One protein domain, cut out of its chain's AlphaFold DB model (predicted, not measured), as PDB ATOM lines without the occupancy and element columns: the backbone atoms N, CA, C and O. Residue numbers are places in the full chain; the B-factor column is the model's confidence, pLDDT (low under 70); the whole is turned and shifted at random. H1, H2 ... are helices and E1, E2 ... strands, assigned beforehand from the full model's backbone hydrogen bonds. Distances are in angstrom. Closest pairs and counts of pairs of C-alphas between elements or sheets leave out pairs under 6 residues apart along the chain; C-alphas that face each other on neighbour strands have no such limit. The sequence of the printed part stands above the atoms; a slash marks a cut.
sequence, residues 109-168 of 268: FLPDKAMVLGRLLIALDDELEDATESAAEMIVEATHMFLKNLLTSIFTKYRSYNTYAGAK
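Overview. This is residues 109 to 168 of the 268 residues of the protein "Putative transcriptional adapter 1-like isoform x1" of Xenopsylla cheopis (oriental rat flea) (UniProt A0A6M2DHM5). One long helix, H2, makes the length of this extended model, and a shorter helix, H1, packs at a steep tilt on its first part, residues 132 to 140. At the other end of H2 the backbone turns into a small loop that folds back on itself, with the short strand E1 in it, and residues 161 to 167 stick out there, away from the helices. The printed part has 60 residues, with two named helices and one named strand in the order H1, H2, E1, and its class is mostly helix. It is extended, with a radius of gyration of the C-alphas of 16.7 A, and its C-alphas span 50 by 23 by 13 A.

Along the chain. The printed part begins at Phe 109, with its C-alpha at (38.619, 87.034, 68.342). H1 holds residues 113 to 124 and measures 16.2 A from first to last C-alpha; C-alpha 113 is at (33.429, 90.116, 78.662). H2, the longest helix, holds residues 132 to 158 and measures 39.2 A, from C-alpha 132 at (28.215, 86.444, 86.578) to C-alpha 158 at (61.714, 76.925, 68.480). E1 holds residues 162 to 164 and measures 6.8 A, ending at C-alpha 164 at (66.758, 85.792, 84.440).

Arrangement. H1 and H2 touch, with 13 pairs of C-alphas within 8 A. Their closest C-alphas are those of Val 116 and Ala 136, 5.6 A apart. H2 touches H1 with residues 132 to 140 alone. Their lines stand at a steep tilt of 64 degrees, and they run opposite ways. Their centres are 18.5 A apart. In both H1 and H2 every O i to N i+4 pair is within hydrogen-bond range. E1 pairs with no named strand, but its residues 163 to 164 form a short antiparallel pairing with residues 167 to 168. E1 is apart from H1, and it is apart from H2 too, though it follows H2 in the chain.

Size, cuts and confidence. The outline is a rod, but only just. The two C-alphas farthest apart are those of Asp 126 and Ser 160, 49.9 A, while those of Phe 109 and Lys 168, the first and last printed, are 26.8 A apart. The printed part has no cut. The link from H1 to H2 has 7 residues and is short; the link from H2 to E1 has 3 residues and is tight. Residues 161 to 167, of which 162 to 164 belong to E1, stand free. The mean pLDDT of the printed part is 83.5, and 7 residues, 125 to 131, are under 70; they are the link between H1 and H2.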
ATOM      1  N   PHE A 109      38.436  86.138  67.210       84.81
ATOM      2  CA  PHE A 109      38.619  87.034  68.342       84.81
ATOM      3  C   PHE A 109      38.651  86.241  69.647       84.81
ATOM      4  O   PHE A 109      37.983  85.212  69.800       84.81
ATOM      5  N   LEU A 110      39.455  86.722  70.597       88.38
ATOM      6  CA  LEU A 110      39.427  86.192  71.955       88.38
ATOM      7  C   LEU A 110      38.076  86.514  72.609       88.38
ATOM      8  O   LEU A 110      37.448  87.503  72.232       88.38
ATOM      9  N   PRO A 111      37.636  85.703  73.587       87.88
ATOM     10  CA  PRO A 111      36.411  85.982  74.315       87.88
ATOM     11  C   PRO A 111      36.512  87.344  74.995       87.88
ATOM     12  O   PRO A 111      37.415  87.574  75.801       87.88
ATOM     13  N   ASP A 112      35.585  88.239  74.676       87.56
ATOM     14  CA  ASP A 112      35.395  89.468  75.427       87.56
ATOM     15  C   ASP A 112      34.401  89.236  76.579       87.56
ATOM     16  O   ASP A 112      33.747  88.191  76.693       87.56
ATOM     17  N   LYS A 113      34.296  90.215  77.480       88.12
ATOM     18  CA  LYS A 113      33.429  90.116  78.662       88.12
ATOM     19  C   LYS A 113      31.965  89.872  78.275       88.12
ATOM     20  O   LYS A 113      31.297  89.070  78.922       88.12
ATOM     21  N   ALA A 114      31.482  90.515  77.209       84.38
ATOM     22  CA  ALA A 114      30.108  90.375  76.731       84.38
ATOM     23  C   ALA A 114      29.826  88.968  76.174       84.38
ATOM     24  O   ALA A 114      28.784  88.375  76.473       84.38
ATOM     25  N   MET A 115      30.768  88.403  75.416       82.81
ATOM     26  CA  MET A 115      30.689  87.045  74.888       82.81
ATOM     27  C   MET A 115      30.621  86.014  76.014       82.81
ATOM     28  O   MET A 115      29.748  85.145  75.998       82.81
ATOM     29  N   VAL A 116      31.499  86.119  77.016       87.62
ATOM     30  CA  VAL A 116      31.501  85.196  78.162       87.62
ATOM     31  C   VAL A 116      30.221  85.335  78.981       87.62
ATOM     32  O   VAL A 116      29.606  84.325  79.318       87.62
ATOM     33  N   LEU A 117      29.781  86.567  79.251       84.75
ATOM     34  CA  LEU A 117      28.595  86.831  80.060       84.75
ATOM     35  C   LEU A 117      27.329  86.269  79.412       84.75
ATOM     36  O   LEU A 117      26.592  85.545  80.073       84.75
ATOM     37  N   GLY A 118      27.089  86.512  78.118       81.56
ATOM     38  CA  GLY A 118      25.888  85.956  77.486       81.56
ATOM     39  C   GLY A 118      25.909  84.423  77.413       81.56
ATOM     40  O   GLY A 118      24.857  83.801  77.534       81.56
ATOM     41  N   ARG A 119      27.092  83.789  77.339       79.06
ATOM     42  CA  ARG A 119      27.203  82.321  77.395       79.06
ATOM     43  C   ARG A 119      26.925  81.794  78.793       79.06
ATOM     44  O   ARG A 119      26.288  80.756  78.932       79.06
ATOM     45  N   LEU A 120      27.401  82.508  79.808       80.19
ATOM     46  CA  LEU A 120      27.182  82.176  81.207       80.19
ATOM     47  C   LEU A 120      25.699  82.311  81.577       80.19
ATOM     48  O   LEU A 120      25.176  81.432  82.250       80.19
ATOM     49  N   LEU A 121      25.011  83.337  81.066       78.06
ATOM     50  CA  LEU A 121      23.565  83.511  81.240       78.06
ATOM     51  C   LEU A 121      22.761  82.371  80.602       78.06
ATOM     52  O   LEU A 121      21.874  81.829  81.249       78.06
ATOM     53  N   ILE A 122      23.097  81.968  79.369       77.75
ATOM     54  CA  ILE A 122      22.426  80.839  78.696       77.75
ATOM     55  C   ILE A 122      22.691  79.515  79.426       77.75
ATOM     56  O   ILE A 122      21.836  78.643  79.445       77.75
ATOM     57  N   ALA A 123      23.889  79.323  79.984       73.81
ATOM     58  CA  ALA A 123      24.266  78.062  80.621       73.81
ATOM     59  C   ALA A 123      23.736  77.907  82.056       73.81
ATOM     60  O   ALA A 123      23.654  76.780  82.541       73.81
ATOM     61  N   LEU A 124      23.455  79.015  82.748       72.75
ATOM     62  CA  LEU A 124      23.061  79.015  84.159       72.75
ATOM     63  C   LEU A 124      21.549  79.152  84.393       72.75
ATOM     64  O   LEU A 124      21.162  79.164  85.557       72.75
ATOM     65  N   ASP A 125      20.728  79.245  83.336       66.31
ATOM     66  CA  ASP A 125      19.254  79.262  83.387       66.31
ATOM     67  C   ASP A 125      18.689  80.008  84.624       66.31
ATOM     68  O   ASP A 125      18.081  79.416  85.514       66.31
ATOM     69  N   ASP A 126      18.917  81.328  84.677       59.59
ATOM     70  CA  ASP A 126      18.373  82.293  85.657       59.59
ATOM     71  C   ASP A 126      18.732  82.105  87.155       59.59
ATOM     72  O   ASP A 126      18.268  82.880  87.992       59.59
ATOM     73  N   GLU A 127      19.596  81.160  87.549       62.66
ATOM     74  CA  GLU A 127      19.877  80.921  88.984       62.66
ATOM     75  C   GLU A 127      20.898  81.882  89.640       62.66
ATOM     76  O   GLU A 127      21.124  81.798  90.852       62.66
ATOM     77  N   LEU A 128      21.536  82.805  88.901       61.34
ATOM     78  CA  LEU A 128      22.634  83.619  89.448       61.34
ATOM     79  C   LEU A 128      22.721  85.027  88.828       61.34
ATOM     80  O   LEU A 128      23.350  85.221  87.792       61.34
ATOM     81  N   GLU A 129      22.116  86.020  89.484       66.00
ATOM     82  CA  GLU A 129      21.959  87.379  88.931       66.00
ATOM     83  C   GLU A 129      23.210  88.273  89.116       66.00
ATOM     84  O   GLU A 129      23.576  88.996  88.196       66.00
ATOM     85  N   ASP A 130      23.953  88.149  90.229       61.16
ATOM     86  CA  ASP A 130      25.045  89.096  90.564       61.16
ATOM     87  C   ASP A 130      26.481  88.550  90.420       61.16
ATOM     88  O   ASP A 130      27.436  89.314  90.282       61.16
ATOM     89  N   ALA A 131      26.693  87.230  90.449       62.66
ATOM     90  CA  ALA A 131      28.054  86.665  90.438       62.66
ATOM     91  C   ALA A 131      28.628  86.439  89.023       62.66
ATOM     92  O   ALA A 131      29.769  85.995  88.877       62.66
ATOM     93  N   THR A 132      27.860  86.742  87.974       74.00
ATOM     94  CA  THR A 132      28.215  86.444  86.578       74.00
ATOM     95  C   THR A 132      29.213  87.439  85.989       74.00
ATOM     96  O   THR A 132      30.082  87.038  85.215       74.00
ATOM     97  N   GLU A 133      29.169  88.713  86.390       83.75
ATOM     98  CA  GLU A 133      30.028  89.753  85.809       83.75
ATOM     99  C   GLU A 133      31.494  89.630  86.255       83.75
ATOM    100  O   GLU A 133      32.403  89.625  85.421       83.75
ATOM    101  N   SER A 134      31.732  89.443  87.559       88.62
ATOM    102  CA  SER A 134      33.082  89.221  88.099       88.62
ATOM    103  C   SER A 134      33.668  87.883  87.633       88.62
ATOM    104  O   SER A 134      34.853  87.792  87.306       88.62
ATOM    105  N   ALA A 135      32.830  86.846  87.523       89.25
ATOM    106  CA  ALA A 135      33.240  85.569  86.947       89.25
ATOM    107  C   ALA A 135      33.655  85.712  85.476       89.25
ATOM    108  O   ALA A 135      34.683  85.161  85.079       89.25
ATOM    109  N   ALA A 136      32.908  86.487  84.681       89.75
ATOM    110  CA  ALA A 136      33.248  86.745  83.287       89.75
ATOM    111  C   ALA A 136      34.609  87.447  83.151       89.75
ATOM    112  O   ALA A 136      35.421  87.037  82.323       89.75
ATOM    113  N   GLU A 137      34.904  88.437  83.995       91.12
ATOM    114  CA  GLU A 137      36.213  89.108  84.014       91.12
ATOM    115  C   GLU A 137      37.359  88.148  84.355       91.12
ATOM    116  O   GLU A 137      38.377  88.126  83.658       91.12
ATOM    117  N   MET A 138      37.179  87.306  85.379       92.31
ATOM    118  CA  MET A 138      38.173  86.293  85.747       92.31
ATOM    119  C   MET A 138      38.419  85.293  84.616       92.31
ATOM    120  O   MET A 138      39.564  84.913  84.371       92.31
ATOM    121  N   ILE A 139      37.367  84.877  83.905       92.06
ATOM    122  CA  ILE A 139      37.482  83.965  82.762       92.06
ATOM    123  C   ILE A 139      38.267  84.629  81.628       92.06
ATOM    124  O   ILE A 139      39.190  84.010  81.098       92.06
ATOM    125  N   VAL A 140      37.956  85.879  81.274       93.38
ATOM    126  CA  VAL A 140      38.680  86.608  80.221       93.38
ATOM    127  C   VAL A 140      40.167  86.706  80.566       93.38
ATOM    128  O   VAL A 140      41.009  86.310  79.757       93.38
ATOM    129  N   GLU A 141      40.520  87.120  81.785       94.75
ATOM    130  CA  GLU A 141      41.935  87.220  82.163       94.75
ATOM    131  C   GLU A 141      42.626  85.849  82.216       94.75
ATOM    132  O   GLU A 141      43.748  85.689  81.726       94.75
ATOM    133  N   ALA A 142      41.937  84.819  82.710       94.12
ATOM    134  CA  ALA A 142      42.454  83.455  82.694       94.12
ATOM    135  C   ALA A 142      42.730  82.963  81.263       94.12
ATOM    136  O   ALA A 142      43.758  82.319  81.029       94.12
ATOM    137  N   THR A 143      41.874  83.295  80.287       92.81
ATOM    138  CA  THR A 143      42.107  82.937  78.876       92.81
ATOM    139  C   THR A 143      43.331  83.648  78.300       92.81
ATOM    140  O   THR A 143      44.134  83.013  77.609       92.81
ATOM    141  N   HIS A 144      43.548  84.923  78.646       92.62
ATOM    142  CA  HIS A 144      44.753  85.658  78.260       92.62
ATOM    143  C   HIS A 144      46.017  85.017  78.830       92.62
ATOM    144  O   HIS A 144      46.983  84.792  78.097       92.62
ATOM    145  N   MET A 145      46.024  84.711  80.129       92.56
ATOM    146  CA  MET A 145      47.162  84.066  80.784       92.56
ATOM    147  C   MET A 145      47.445  82.686  80.188       92.56
ATOM    148  O   MET A 145      48.595  82.358  79.894       92.56
ATOM    149  N   PHE A 146      46.399  81.895  79.949       91.56
ATOM    150  CA  PHE A 146      46.509  80.578  79.334       91.56
ATOM    151  C   PHE A 146      47.149  80.646  77.940       91.56
ATOM    152  O   PHE A 146      48.136  79.952  77.680       91.56
ATOM    153  N   LEU A 147      46.656  81.530  77.066       92.06
ATOM    154  CA  LEU A 147      47.205  81.700  75.719       92.06
ATOM    155  C   LEU A 147      48.640  82.231  75.744       92.06
ATOM    156  O   LEU A 147      49.485  81.730  75.002       92.06
ATOM    157  N   LYS A 148      48.959  83.183  76.631       92.12
ATOM    158  CA  LYS A 148      50.337  83.666  76.824       92.12
ATOM    159  C   LYS A 148      51.275  82.526  77.223       92.12
ATOM    160  O   LYS A 148      52.365  82.417  76.663       92.12
ATOM    161  N   ASN A 149      50.855  81.652  78.136       90.38
ATOM    162  CA  ASN A 149      51.657  80.510  78.582       90.38
ATOM    163  C   ASN A 149      51.860  79.470  77.470       90.38
ATOM    164  O   ASN A 149      52.971  78.956  77.293       90.38
ATOM    165  N   LEU A 150      50.815  79.197  76.685       90.94
ATOM    166  CA  LEU A 150      50.884  78.303  75.530       90.94
ATOM    167  C   LEU A 150      51.837  78.852  74.463       90.94
ATOM    168  O   LEU A 150      52.780  78.169  74.065       90.94
ATOM    169  N   LEU A 151      51.657  80.112  74.065       90.81
ATOM    170  CA  LEU A 151      52.531  80.782  73.104       90.81
ATOM    171  C   LEU A 151      53.976  80.837  73.599       90.81
ATOM    172  O   LEU A 151      54.895  80.537  72.844       90.81
ATOM    173  N   THR A 152      54.194  81.145  74.878       90.06
ATOM    174  CA  THR A 152      55.536  81.147  75.479       90.06
ATOM    175  C   THR A 152      56.173  79.760  75.408       90.06
ATOM    176  O   THR A 152      57.357  79.642  75.091       90.06
ATOM    177  N   SER A 153      55.402  78.695  75.633       89.12
ATOM    178  CA  SER A 153      55.885  77.313  75.493       89.12
ATOM    179  C   SER A 153      56.281  76.992  74.047       89.12
ATOM    180  O   SER A 153      57.350  76.429  73.820       89.12
ATOM    181  N   ILE A 154      55.478  77.422  73.067       90.56
ATOM    182  CA  ILE A 154      55.768  77.231  71.636       90.56
ATOM    183  C   ILE A 154      57.026  78.005  71.234       90.56
ATOM    184  O   ILE A 154      57.974  77.439  70.688       90.56
ATOM    185  N   PHE A 155      57.073  79.302  71.546       89.38
ATOM    186  CA  PHE A 155      58.197  80.144  71.166       89.38
ATOM    187  C   PHE A 155      59.492  79.695  71.836       89.38
ATOM    188  O   PHE A 155      60.515  79.656  71.170       89.38
ATOM    189  N   THR A 156      59.473  79.306  73.111       88.69
ATOM    190  CA  THR A 156      60.704  78.903  73.815       88.69
ATOM    191  C   THR A 156      61.258  77.547  73.370       88.69
ATOM    192  O   THR A 156      62.410  77.252  73.680       88.69
ATOM    193  N   LYS A 157      60.486  76.740  72.624       86.81
ATOM    194  CA  LYS A 157      60.977  75.505  71.994       86.81
ATOM    195  C   LYS A 157      61.705  75.772  70.671       86.81
ATOM    196  O   LYS A 157      62.743  75.169  70.422       86.81
ATOM    197  N   TYR A 158      61.184  76.674  69.835       85.25
ATOM    198  CA  TYR A 158      61.714  76.925  68.480       85.25
ATOM    199  C   TYR A 158      62.534  78.209  68.340       85.25
ATOM    200  O   TYR A 158      63.166  78.443  67.308       85.25
ATOM    201  N   ARG A 159      62.508  79.075  69.351       85.06
ATOM    202  CA  ARG A 159      63.248  80.334  69.394       85.06
ATOM    203  C   ARG A 159      64.123  80.362  70.629       85.06
ATOM    204  O   ARG A 159      63.740  79.920  71.707       85.06
ATOM    205  N   SER A 160      65.277  80.977  70.462       83.56
ATOM    206  CA  SER A 160      66.196  81.267  71.549       83.56
ATOM    207  C   SER A 160      65.585  82.269  72.513       83.56
ATOM    208  O   SER A 160      64.774  83.105  72.117       83.56
ATOM    209  N   TYR A 161      65.962  82.186  73.775       85.81
ATOM    210  CA  TYR A 161      65.487  83.076  74.822       85.81
ATOM    211  C   TYR A 161      66.594  83.259  75.852       85.81
ATOM    212  O   TYR A 161      67.491  82.424  75.965       85.81
ATOM    213  N   ASN A 162      66.499  84.332  76.623       81.81
ATOM    214  CA  ASN A 162      67.358  84.566  77.772       81.81
ATOM    215  C   ASN A 162      66.618  84.168  79.053       81.81
ATOM    216  O   ASN A 162      65.388  84.214  79.112       81.81
ATOM    217  N   THR A 163      67.356  83.798  80.095       83.25
ATOM    218  CA  THR A 163      66.798  83.460  81.412       83.25
ATOM    219  C   THR A 163      67.309  84.422  82.466       83.25
ATOM    220  O   THR A 163      68.507  84.678  82.526       83.25
ATOM    221  N   TYR A 164      66.416  84.964  83.287       80.31
ATOM    222  CA  TYR A 164      66.758  85.792  84.440       80.31
ATOM    223  C   TYR A 164      65.946  85.311  85.638       80.31
ATOM    224  O   TYR A 164      64.720  85.269  85.557       80.31
ATOM    225  N   ALA A 165      66.615  84.891  86.715       79.94
ATOM    226  CA  ALA A 165      65.968  84.363  87.923       79.94
ATOM    227  C   ALA A 165      64.901  83.272  87.642       79.94
ATOM    228  O   ALA A 165      63.847  83.229  88.270       79.94
ATOM    229  N   GLY A 166      65.144  82.409  86.646       77.19
ATOM    230  CA  GLY A 166      64.205  81.364  86.208       77.19
ATOM    231  C   GLY A 166      63.092  81.829  85.255       77.19
ATOM    232  O   GLY A 166      62.446  80.991  84.627       77.19
ATOM    233  N   ALA A 167      62.899  83.138  85.068       78.00
ATOM    234  CA  ALA A 167      61.971  83.694  84.087       78.00
ATOM    235  C   ALA A 167      62.618  83.779  82.696       78.00
ATOM    236  O   ALA A 167      63.756  84.226  82.541       78.00
ATOM    237  N   LYS A 168      61.881  83.363  81.663       85.06
ATOM    238  CA  LYS A 168      62.323  83.447  80.265       85.06
ATOM    239  C   LYS A 168      61.949  84.813  79.688       85.06
ATOM    240  O   LYS A 168      60.792  85.215  79.774       85.06
TER     241      LYS A 168